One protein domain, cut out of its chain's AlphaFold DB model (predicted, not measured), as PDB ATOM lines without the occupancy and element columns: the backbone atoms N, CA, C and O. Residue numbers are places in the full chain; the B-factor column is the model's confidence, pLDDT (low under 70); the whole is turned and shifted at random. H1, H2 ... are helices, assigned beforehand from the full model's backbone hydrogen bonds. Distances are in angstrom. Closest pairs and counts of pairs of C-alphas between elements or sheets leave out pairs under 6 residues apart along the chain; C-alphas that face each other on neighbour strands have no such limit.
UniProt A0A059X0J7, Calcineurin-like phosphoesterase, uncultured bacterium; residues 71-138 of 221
ATOM      1  N   GLU A  71      -3.031  -2.539  15.434       97.56
ATOM      2  CA  GLU A  71      -1.853  -2.820  14.603       97.56
ATOM      3  C   GLU A  71      -0.860  -1.651  14.617       97.56
ATOM      4  O   GLU A  71       0.347  -1.879  14.674       97.56
ATOM      5  N   GLN A  72      -1.345  -0.401  14.596       95.31
ATOM      6  CA  GLN A  72      -0.464   0.769  14.666       95.31
ATOM      7  C   GLN A  72       0.282   0.839  16.005       95.31
ATOM      8  O   GLN A  72       1.492   1.010  15.993       95.31
ATOM      9  N   MET A  73      -0.398   0.623  17.136       92.50
ATOM     10  CA  MET A  73       0.234   0.576  18.460       92.50
ATOM     11  C   MET A  73       1.350  -0.470  18.550       92.50
ATOM     12  O   MET A  73       2.403  -0.196  19.120       92.50
ATOM     13  N   MET A  74       1.127  -1.666  17.998       93.69
ATOM     14  CA  MET A  74       2.140  -2.720  17.984       93.69
ATOM     15  C   MET A  74       3.344  -2.340  17.114       93.69
ATOM     16  O   MET A  74       4.483  -2.585  17.507       93.69
ATOM     17  N   LEU A  75       3.105  -1.743  15.940       93.12
ATOM     18  CA  LEU A  75       4.178  -1.251  15.074       93.12
ATOM     19  C   LEU A  75       4.977  -0.142  15.759       93.12
ATOM     20  O   LEU A  75       6.197  -0.230  15.786       93.12
ATOM     21  N   ASP A  76       4.306   0.837  16.363       89.50
ATOM     22  CA  ASP A  76       4.956   1.927  17.099       89.50
ATOM     23  C   ASP A  76       5.790   1.369  18.264       89.50
ATOM     24  O   ASP A  76       6.922   1.793  18.478       89.50
ATOM     25  N   PHE A  77       5.275   0.358  18.976       87.94
ATOM     26  CA  PHE A  77       6.003  -0.315  20.051       87.94
ATOM     27  C   PHE A  77       7.285  -1.006  19.560       87.94
ATOM     28  O   PHE A  77       8.302  -0.960  20.247       87.94
ATOM     29  N   ILE A  78       7.252  -1.651  18.390       90.00
ATOM     30  CA  ILE A  78       8.405  -2.368  17.823       90.00
ATOM     31  C   ILE A  78       9.417  -1.400  17.198       90.00
ATOM     32  O   ILE A  78      10.619  -1.533  17.451       90.00
ATOM     33  N   ASP A  79       8.932  -0.458  16.387       86.19
ATOM     34  CA  ASP A  79       9.732   0.381  15.491       86.19
ATOM     35  C   ASP A  79      10.332   1.607  16.198       86.19
ATOM     36  O   ASP A  79      11.374   2.115  15.769       86.19
ATOM     37  N   GLU A  80       9.707   2.117  17.266       71.12
ATOM     38  CA  GLU A  80      10.226   3.295  17.953       71.12
ATOM     39  C   GLU A  80      11.320   2.959  18.979       71.12
ATOM     40  O   GLU A  80      11.072   2.388  20.037       71.12
ATOM     41  N   ASP A  81      12.525   3.485  18.737       56.41
ATOM     42  CA  ASP A  81      13.661   3.569  19.681       56.41
ATOM     43  C   ASP A  81      13.405   4.584  20.834       56.41
ATOM     44  O   ASP A  81      14.320   5.151  21.444       56.41
ATOM     45  N   SER A  82      12.142   4.941  21.099       49.06
ATOM     46  CA  SER A  82      11.816   6.165  21.824       49.06
ATOM     47  C   SER A  82      11.742   5.936  23.340       49.06
ATOM     48  O   SER A  82      10.774   5.463  23.923       49.06
ATOM     49  N   ARG A  83      12.761   6.434  24.044       48.47
ATOM     50  CA  ARG A  83      12.762   6.703  25.500       48.47
ATOM     51  C   ARG A  83      11.585   7.576  25.992       48.47
ATOM     52  O   ARG A  83      11.524   7.923  27.169       48.47
ATOM     53  N   LEU A  84      10.664   7.963  25.105       46.12
ATOM     54  CA  LEU A  84       9.424   8.656  25.421       46.12
ATOM     55  C   LEU A  84       8.446   7.743  26.173       46.12
ATOM     56  O   LEU A  84       7.638   8.259  26.935       46.12
ATOM     57  N   TRP A  85       8.525   6.416  26.050       48.53
ATOM     58  CA  TRP A  85       7.529   5.495  26.617       48.53
ATOM     59  C   TRP A  85       7.590   5.276  28.140       48.53
ATOM     60  O   TRP A  85       6.642   4.743  28.703       48.53
ATOM     61  N   LEU A  86       8.637   5.753  28.825       46.41
ATOM     62  CA  LEU A  86       8.711   5.756  30.300       46.41
ATOM     63  C   LEU A  86       7.865   6.859  30.941       46.41
ATOM     64  O   LEU A  86       7.756   6.952  32.166       46.41
ATOM     65  N   SER A  87       7.286   7.732  30.120       44.22
ATOM     66  CA  SER A  87       6.301   8.687  30.584       44.22
ATOM     67  C   SER A  87       4.911   8.030  30.520       44.22
ATOM     68  O   SER A  87       4.484   7.619  29.438       44.22
ATOM     69  N   PRO A  88       4.139   8.010  31.627       44.72
ATOM     70  CA  PRO A  88       2.754   7.523  31.641       44.72
ATOM     71  C   PRO A  88       1.797   8.321  30.728       44.72
ATOM     72  O   PRO A  88       0.600   8.054  30.695       44.72
ATOM     73  N   VAL A  89       2.310   9.318  29.999       41.88
ATOM     74  CA  VAL A  89       1.576  10.215  29.101       41.88
ATOM     75  C   VAL A  89       1.741   9.822  27.626       41.88
ATOM     76  O   VAL A  89       0.931  10.236  26.803       41.88
ATOM     77  N   THR A  90       2.764   9.039  27.266       45.06
ATOM     78  CA  THR A  90       3.233   8.919  25.869       45.06
ATOM     79  C   THR A  90       2.950   7.574  25.204       45.06
ATOM     80  O   THR A  90       2.981   7.549  23.986       45.06
ATOM     81  N   GLY A  91       2.560   6.521  25.947       49.53
ATOM     82  CA  GLY A  91       1.701   5.440  25.418       49.53
ATOM     83  C   GLY A  91       2.292   4.034  25.152       49.53
ATOM     84  O   GLY A  91       1.672   3.260  24.438       49.53
ATOM     85  N   GLY A  92       3.461   3.656  25.674       50.88
ATOM     86  CA  GLY A  92       4.134   2.401  25.261       50.88
ATOM     87  C   GLY A  92       3.640   1.251  26.118       50.88
ATOM     88  O   GLY A  92       3.190   0.216  25.630       50.88
ATOM     89  N   ASP A  93       3.525   1.555  27.411       53.94
ATOM     90  CA  ASP A  93       2.647   0.878  28.360       53.94
ATOM     91  C   ASP A  93       1.180   0.843  27.895       53.94
ATOM     92  O   ASP A  93       0.409   0.020  28.385       53.94
ATOM     93  N   LEU A  94       0.755   1.715  26.965       68.25
ATOM     94  CA  LEU A  94      -0.632   1.723  26.491       68.25
ATOM     95  C   LEU A  94      -0.917   0.504  25.627       68.25
ATOM     96  O   LEU A  94      -1.981  -0.079  25.802       68.25
ATOM     97  N   TRP A  95      -0.002   0.077  24.747       84.12
ATOM     98  CA  TRP A  95      -0.246  -1.136  23.960       84.12
ATOM     99  C   TRP A  95      -0.217  -2.388  24.834       84.12
ATOM    100  O   TRP A  95      -1.118  -3.214  24.774       84.12
ATOM    101  N   LEU A  96       0.778  -2.496  25.712       84.50
ATOM    102  CA  LEU A  96       0.920  -3.635  26.617       84.50
ATOM    103  C   LEU A  96      -0.079  -3.620  27.789       84.50
ATOM    104  O   LEU A  96      -0.080  -4.528  28.619       84.50
ATOM    105  N   SER A  97      -0.931  -2.600  27.888       82.31
ATOM    106  CA  SER A  97      -1.953  -2.519  28.924       82.31
ATOM    107  C   SER A  97      -3.011  -3.615  28.744       82.31
ATOM    108  O   SER A  97      -3.525  -3.797  27.641       82.31
ATOM    109  N   PRO A  98      -3.493  -4.247  29.829       81.56
ATOM    110  CA  PRO A  98      -4.652  -5.140  29.759       81.56
ATOM    111  C   PRO A  98      -5.924  -4.479  29.196       81.56
ATOM    112  O   PRO A  98      -6.841  -5.170  28.758       81.56
ATOM    113  N   VAL A  99      -6.013  -3.141  29.225       83.56
ATOM    114  CA  VAL A  99      -7.162  -2.389  28.691       83.56
ATOM    115  C   VAL A  99      -7.192  -2.418  27.163       83.56
ATOM    116  O   VAL A  99      -8.264  -2.516  26.565       83.56
ATOM    117  N   THR A 100      -6.031  -2.325  26.523       85.31
ATOM    118  CA  THR A 100      -5.903  -2.440  25.068       85.31
ATOM    119  C   THR A 100      -5.824  -3.908  24.658       85.31
ATOM    120  O   THR A 100      -6.421  -4.277  23.651       85.31
ATOM    121  N   GLY A 101      -5.221  -4.760  25.491       91.12
ATOM    122  CA  GLY A 101      -5.128  -6.203  25.292       91.12
ATOM    123  C   GLY A 101      -3.887  -6.640  24.514       91.12
ATOM    124  O   GLY A 101      -3.854  -7.782  24.051       91.12
ATOM    125  N   GLY A 102      -2.896  -5.755  24.341       92.12
ATOM    126  CA  GLY A 102      -1.626  -6.100  23.698       92.12
ATOM    127  C   GLY A 102      -0.753  -7.021  24.548       92.12
ATOM    128  O   GLY A 102       0.044  -7.777  23.999       92.12
ATOM    129  N   ASP A 103      -0.964  -7.082  25.867       92.25
ATOM    130  CA  ASP A 103      -0.380  -8.110  26.739       92.25
ATOM    131  C   ASP A 103      -0.760  -9.534  26.307       92.25
ATOM    132  O   ASP A 103       0.060 -10.454  26.385       92.25
ATOM    133  N   GLN A 104      -1.989  -9.723  25.822       94.94
ATOM    134  CA  GLN A 104      -2.462 -11.014  25.330       94.94
ATOM    135  C   GLN A 104      -1.809 -11.363  23.998       94.94
ATOM    136  O   GLN A 104      -1.292 -12.469  23.852       94.94
ATOM    137  N   THR A 105      -1.773 -10.420  23.053       96.81
ATOM    138  CA  THR A 105      -1.073 -10.599  21.772       96.81
ATOM    139  C   THR A 105       0.405 -10.899  21.999       96.81
ATOM    140  O   THR A 105       0.947 -11.832  21.402       96.81
ATOM    141  N   PHE A 106       1.046 -10.180  22.925       96.00
ATOM    142  CA  PHE A 106       2.421 -10.433  23.330       96.00
ATOM    143  C   PHE A 106       2.610 -11.874  23.811       96.00
ATOM    144  O   PHE A 106       3.483 -12.585  23.312       96.00
ATOM    145  N   GLN A 107       1.777 -12.339  24.746       96.19
ATOM    146  CA  GLN A 107       1.847 -13.711  25.257       96.19
ATOM    147  C   GLN A 107       1.624 -14.752  24.154       96.19
ATOM    148  O   GLN A 107       2.289 -15.786  24.148       96.19
ATOM    149  N   GLN A 108       0.718 -14.483  23.214       97.69
ATOM    150  CA  GLN A 108       0.385 -15.400  22.123       97.69
ATOM    151  C   GLN A 108       1.534 -15.569  21.124       97.69
ATOM    152  O   GLN A 108       1.808 -16.696  20.718       97.69
ATOM    153  N   TYR A 109       2.231 -14.490  20.752       98.12
ATOM    154  CA  TYR A 109       3.391 -14.584  19.856       98.12
ATOM    155  C   TYR A 109       4.650 -15.091  20.565       98.12
ATOM    156  O   TYR A 109       5.396 -15.881  19.998       98.12
ATOM    157  N   THR A 110       4.900 -14.652  21.799       96.88
ATOM    158  CA  THR A 110       6.181 -14.903  22.491       96.88
ATOM    159  C   THR A 110       6.169 -16.125  23.405       96.88
ATOM    160  O   THR A 110       7.215 -16.509  23.938       96.88
ATOM    161  N   LEU A 111       4.986 -16.694  23.667       95.31
ATOM    162  CA  LEU A 111       4.756 -17.754  24.657       95.31
ATOM    163  C   LEU A 111       5.323 -17.410  26.049       95.31
ATOM    164  O   LEU A 111       5.699 -18.294  26.819       95.31
ATOM    165  N   SER A 112       5.422 -16.114  26.360       91.38
ATOM    166  CA  SER A 112       6.069 -15.580  27.558       91.38
ATOM    167  C   SER A 112       5.128 -14.634  28.293       91.38
ATOM    168  O   SER A 112       4.414 -13.854  27.669       91.38
ATOM    169  N   HIS A 113       5.147 -14.662  29.625       85.00
ATOM    170  CA  HIS A 113       4.398 -13.692  30.421       85.00
ATOM    171  C   HIS A 113       5.024 -12.303  30.330       85.00
ATOM    172  O   HIS A 113       6.246 -12.156  30.355       85.00
ATOM    173  N   LEU A 114       4.165 -11.289  30.270       85.12
ATOM    174  CA  LEU A 114       4.580  -9.899  30.304       85.12
ATOM    175  C   LEU A 114       4.955  -9.494  31.738       85.12
ATOM    176  O   LEU A 114       4.145  -9.637  32.656       85.12
ATOM    177  N   ARG A 115       6.166  -8.966  31.928       82.56
ATOM    178  CA  ARG A 115       6.615  -8.361  33.189       82.56
ATOM    179  C   ARG A 115       7.573  -7.216  32.889       82.56
ATOM    180  O   ARG A 115       8.660  -7.462  32.385       82.56
ATOM    181  N   VAL A 116       7.167  -5.994  33.221       80.88
ATOM    182  CA  VAL A 116       7.973  -4.782  33.044       80.88
ATOM    183  C   VAL A 116       8.097  -4.100  34.402       80.88
ATOM    184  O   VAL A 116       7.110  -3.582  34.921       80.88
ATOM    185  N   GLU A 117       9.283  -4.142  35.004       82.50
ATOM    186  CA  GLU A 117       9.589  -3.420  36.251       82.50
ATOM    187  C   GLU A 117      10.692  -2.377  36.044       82.50
ATOM    188  O   GLU A 117      10.792  -1.410  36.800       82.50
ATOM    189  N   THR A 118      11.510  -2.567  35.011       82.38
ATOM    190  CA  THR A 118      12.663  -1.733  34.683       82.38
ATOM    191  C   THR A 118      12.682  -1.357  33.200       82.38
ATOM    192  O   THR A 118      12.019  -1.982  32.371       82.38
ATOM    193  N   GLU A 119      13.487  -0.352  32.846       80.12
ATOM    194  CA  GLU A 119      13.732   0.017  31.441       80.12
ATOM    195  C   GLU A 119      14.355  -1.140  30.640       80.12
ATOM    196  O   GLU A 119      14.071  -1.315  29.458       80.12
ATOM    197  N   GLU A 120      15.191  -1.952  31.292       84.69
ATOM    198  CA  GLU A 120      15.811  -3.126  30.680       84.69
ATOM    199  C   GLU A 120      14.766  -4.203  30.356       84.69
ATOM    200  O   GLU A 120      14.802  -4.785  29.273       84.69
ATOM    201  N   ASP A 121      13.791  -4.431  31.245       84.50
ATOM    202  CA  ASP A 121      12.680  -5.353  30.976       84.50
ATOM    203  C   ASP A 121      11.860  -4.905  29.764       84.50
ATOM    204  O   ASP A 121      11.488  -5.734  28.931       84.50
ATOM    205  N   PHE A 122      11.607  -3.598  29.645       84.44
ATOM    206  CA  PHE A 122      10.871  -3.025  28.520       84.44
ATOM    207  C   PHE A 122      11.583  -3.299  27.191       84.44
ATOM    208  O   PHE A 122      10.979  -3.848  26.270       84.44
ATOM    209  N   GLU A 123      12.879  -2.993  27.103       85.31
ATOM    210  CA  GLU A 123      13.678  -3.242  25.896       85.31
ATOM    211  C   GLU A 123      13.785  -4.743  25.576       85.31
ATOM    212  O   GLU A 123      13.705  -5.151  24.414       85.31
ATOM    213  N   ASN A 124      13.899  -5.593  26.601       89.31
ATOM    214  CA  ASN A 124      13.895  -7.045  26.430       89.31
ATOM    215  C   ASN A 124      12.563  -7.559  25.864       89.31
ATOM    216  O   ASN A 124      12.557  -8.449  25.011       89.31
ATOM    217  N   ILE A 125      11.436  -7.014  26.321       90.00
ATOM    218  CA  ILE A 125      10.096  -7.354  25.828       90.00
ATOM    219  C   ILE A 125       9.897  -6.836  24.405       90.00
ATOM    220  O   ILE A 125       9.427  -7.602  23.563       90.00
ATOM    221  N   ARG A 126      10.321  -5.601  24.105       90.00
ATOM    222  CA  ARG A 126      10.299  -5.029  22.750       90.00
ATOM    223  C   ARG A 126      11.021  -5.926  21.750       90.00
ATOM    224  O   ARG A 126      10.438  -6.364  20.762       90.00
ATOM    225  N   ARG A 127      12.263  -6.294  22.064       91.62
ATOM    226  CA  ARG A 127      13.054  -7.207  21.234       91.62
ATOM    227  C   ARG A 127      12.408  -8.577  21.104       91.62
ATOM    228  O   ARG A 127      12.369  -9.147  20.022       91.62
ATOM    229  N   ARG A 128      11.871  -9.109  22.203       94.25
ATOM    230  CA  ARG A 128      11.240 -10.428  22.193       94.25
ATOM    231  C   ARG A 128      10.029 -10.469  21.274       94.25
ATOM    232  O   ARG A 128       9.880 -11.454  20.554       94.25
ATOM    233  N   ILE A 129       9.162  -9.456  21.300       94.44
ATOM    234  CA  ILE A 129       8.016  -9.431  20.386       94.44
ATOM    235  C   ILE A 129       8.478  -9.263  18.938       94.44
ATOM    236  O   ILE A 129       8.011 -10.010  18.084       94.44
ATOM    237  N   GLU A 130       9.446  -8.381  18.680       94.62
ATOM    238  CA  GLU A 130      10.039  -8.174  17.355       94.62
ATOM    239  C   GLU A 130      10.597  -9.484  16.768       94.62
ATOM    240  O   GLU A 130      10.328  -9.813  15.616       94.62
ATOM    241  N   GLU A 131      11.302 -10.278  17.578       96.00
ATOM    242  CA  GLU A 131      11.876 -11.570  17.175       96.00
ATOM    243  C   GLU A 131      10.838 -12.701  17.056       96.00
ATOM    244  O   GLU A 131      11.066 -13.672  16.333       96.00
ATOM    245  N   SER A 132       9.718 -12.612  17.782       97.81
ATOM    246  CA  SER A 132       8.720 -13.691  17.848       97.81
ATOM    247  C   SER A 132       7.618 -13.570  16.796       97.81
ATOM    248  O   SER A 132       6.994 -14.571  16.436       97.81
ATOM    249  N   VAL A 133       7.332 -12.360  16.314       97.88
ATOM    250  CA  VAL A 133       6.286 -12.145  15.309       97.88
ATOM    251  C   VAL A 133       6.825 -12.564  13.939       97.88
ATOM    252  O   VAL A 133       7.887 -12.091  13.533       97.88
ATOM    253  N   PRO A 134       6.113 -13.419  13.177       98.38
ATOM    254  CA  PRO A 134       6.526 -13.767  11.823       98.38
ATOM    255  C   PRO A 134       6.735 -12.515  10.966       98.38
ATOM    256  O   PRO A 134       5.874 -11.635  10.928       98.38
ATOM    257  N   ALA A 135       7.846 -12.455  10.229       98.00
ATOM    258  CA  ALA A 135       8.177 -11.295   9.397       98.00
ATOM    259  C   ALA A 135       7.052 -10.938   8.407       98.00
ATOM    260  O   ALA A 135       6.797  -9.765   8.150       98.00
ATOM    261  N   GLU A 136       6.332 -11.939   7.890       98.25
ATOM    262  CA  GLU A 136       5.188 -11.720   7.000       98.25
ATOM    263  C   GLU A 136       4.011 -11.009   7.682       98.25
ATOM    264  O   GLU A 136       3.320 -10.240   7.022       98.25
ATOM    265  N   HIS A 137       3.808 -11.196   8.990       98.62
ATOM    266  CA  HIS A 137       2.777 -10.483   9.743       98.62
ATOM    267  C   HIS A 137       3.157  -9.010   9.943       98.62
ATOM    268  O   HIS A 137       2.329  -8.132   9.708       98.62
ATOM    269  N   LEU A 138       4.411  -8.717  10.312       97.69
ATOM    270  CA  LEU A 138       4.878  -7.329  10.451       97.69
ATOM    271  C   LEU A 138       4.814  -6.582   9.116       97.69
ATOM    272  O   LEU A 138       4.284  -5.473   9.039       97.69
TER     273      LEU A 138
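What this domain is: This is residues 71 to 138 of the 221 residues of the protein "Calcineurin-like phosphoesterase" of uncultured bacterium (UniProt A0A059X0J7). Three longer helices make a rough triangle: H5 forms one side, the ends of H1 and H4 pack on its later half at steep angles, and H1 and H4 come close to each other. Small H3 packs on H1, while the tiny helices H2 and H6 lie toward opposite ends of the longest axis. The printed part has 68 residues, with six named helices in the order H1 to H6 and no named strand; the class is all helix. It is compact, with a radius of gyration of the C-alphas of 11.0 A and spans of 30 by 23 by 21 A.

How they stand to each other: H1, residues 71 to 79, touches H3, residues 92 to 95, closest at the C-alphas of Met 73 and Trp 95, 5.8 A. H2, residues 83 to 86, and H3 only just touch, only at the corner, with 3 pairs of C-alphas within 8 A, closest Trp 85 and Gly 92 at 4.8 A. H4, residues 102 to 110, is close to but not clearly touching H1, the C-alphas of Met 74 and Gly 102 being 7.6 A apart. H5, residues 119 to 132, touches H1 with residues 126 to 130 alone, closest at the C-alphas of Ile 78 and Arg 126, 5.9 A, at a steep tilt of 66 degrees, opposite ways. With residues 128 to 132 alone it touches H4, closest at the C-alphas of Thr 110 and Ser 132, 5.4 A, at a steep tilt of 57 degrees, the same way. H6, residues 135 to 138, touches no helix. Every O i to N i+4 pair is within hydrogen-bond range in H1, H4 and H5; H2, H3 and H6 are too short for one.

Where its parts are: H1 begins at C-alpha 71 (-1.853, -2.820, 14.603) and is 12.1 A long; H2 is 6.4 A, H3 5.8 A and H4 11.8 A. H5, 19.9 A, begins at C-alpha 119 (13.732, 0.017, 31.441); H6, 5.3 A, ends at C-alpha 138 (4.878, -7.329, 10.451).

The domain as a whole: The two C-alphas farthest apart, those of Pro 88 and Glu 136, are 31.4 A apart. The printed part has no cut and no long link. Its mean pLDDT is 82.0; residues 81 to 94 are under 70.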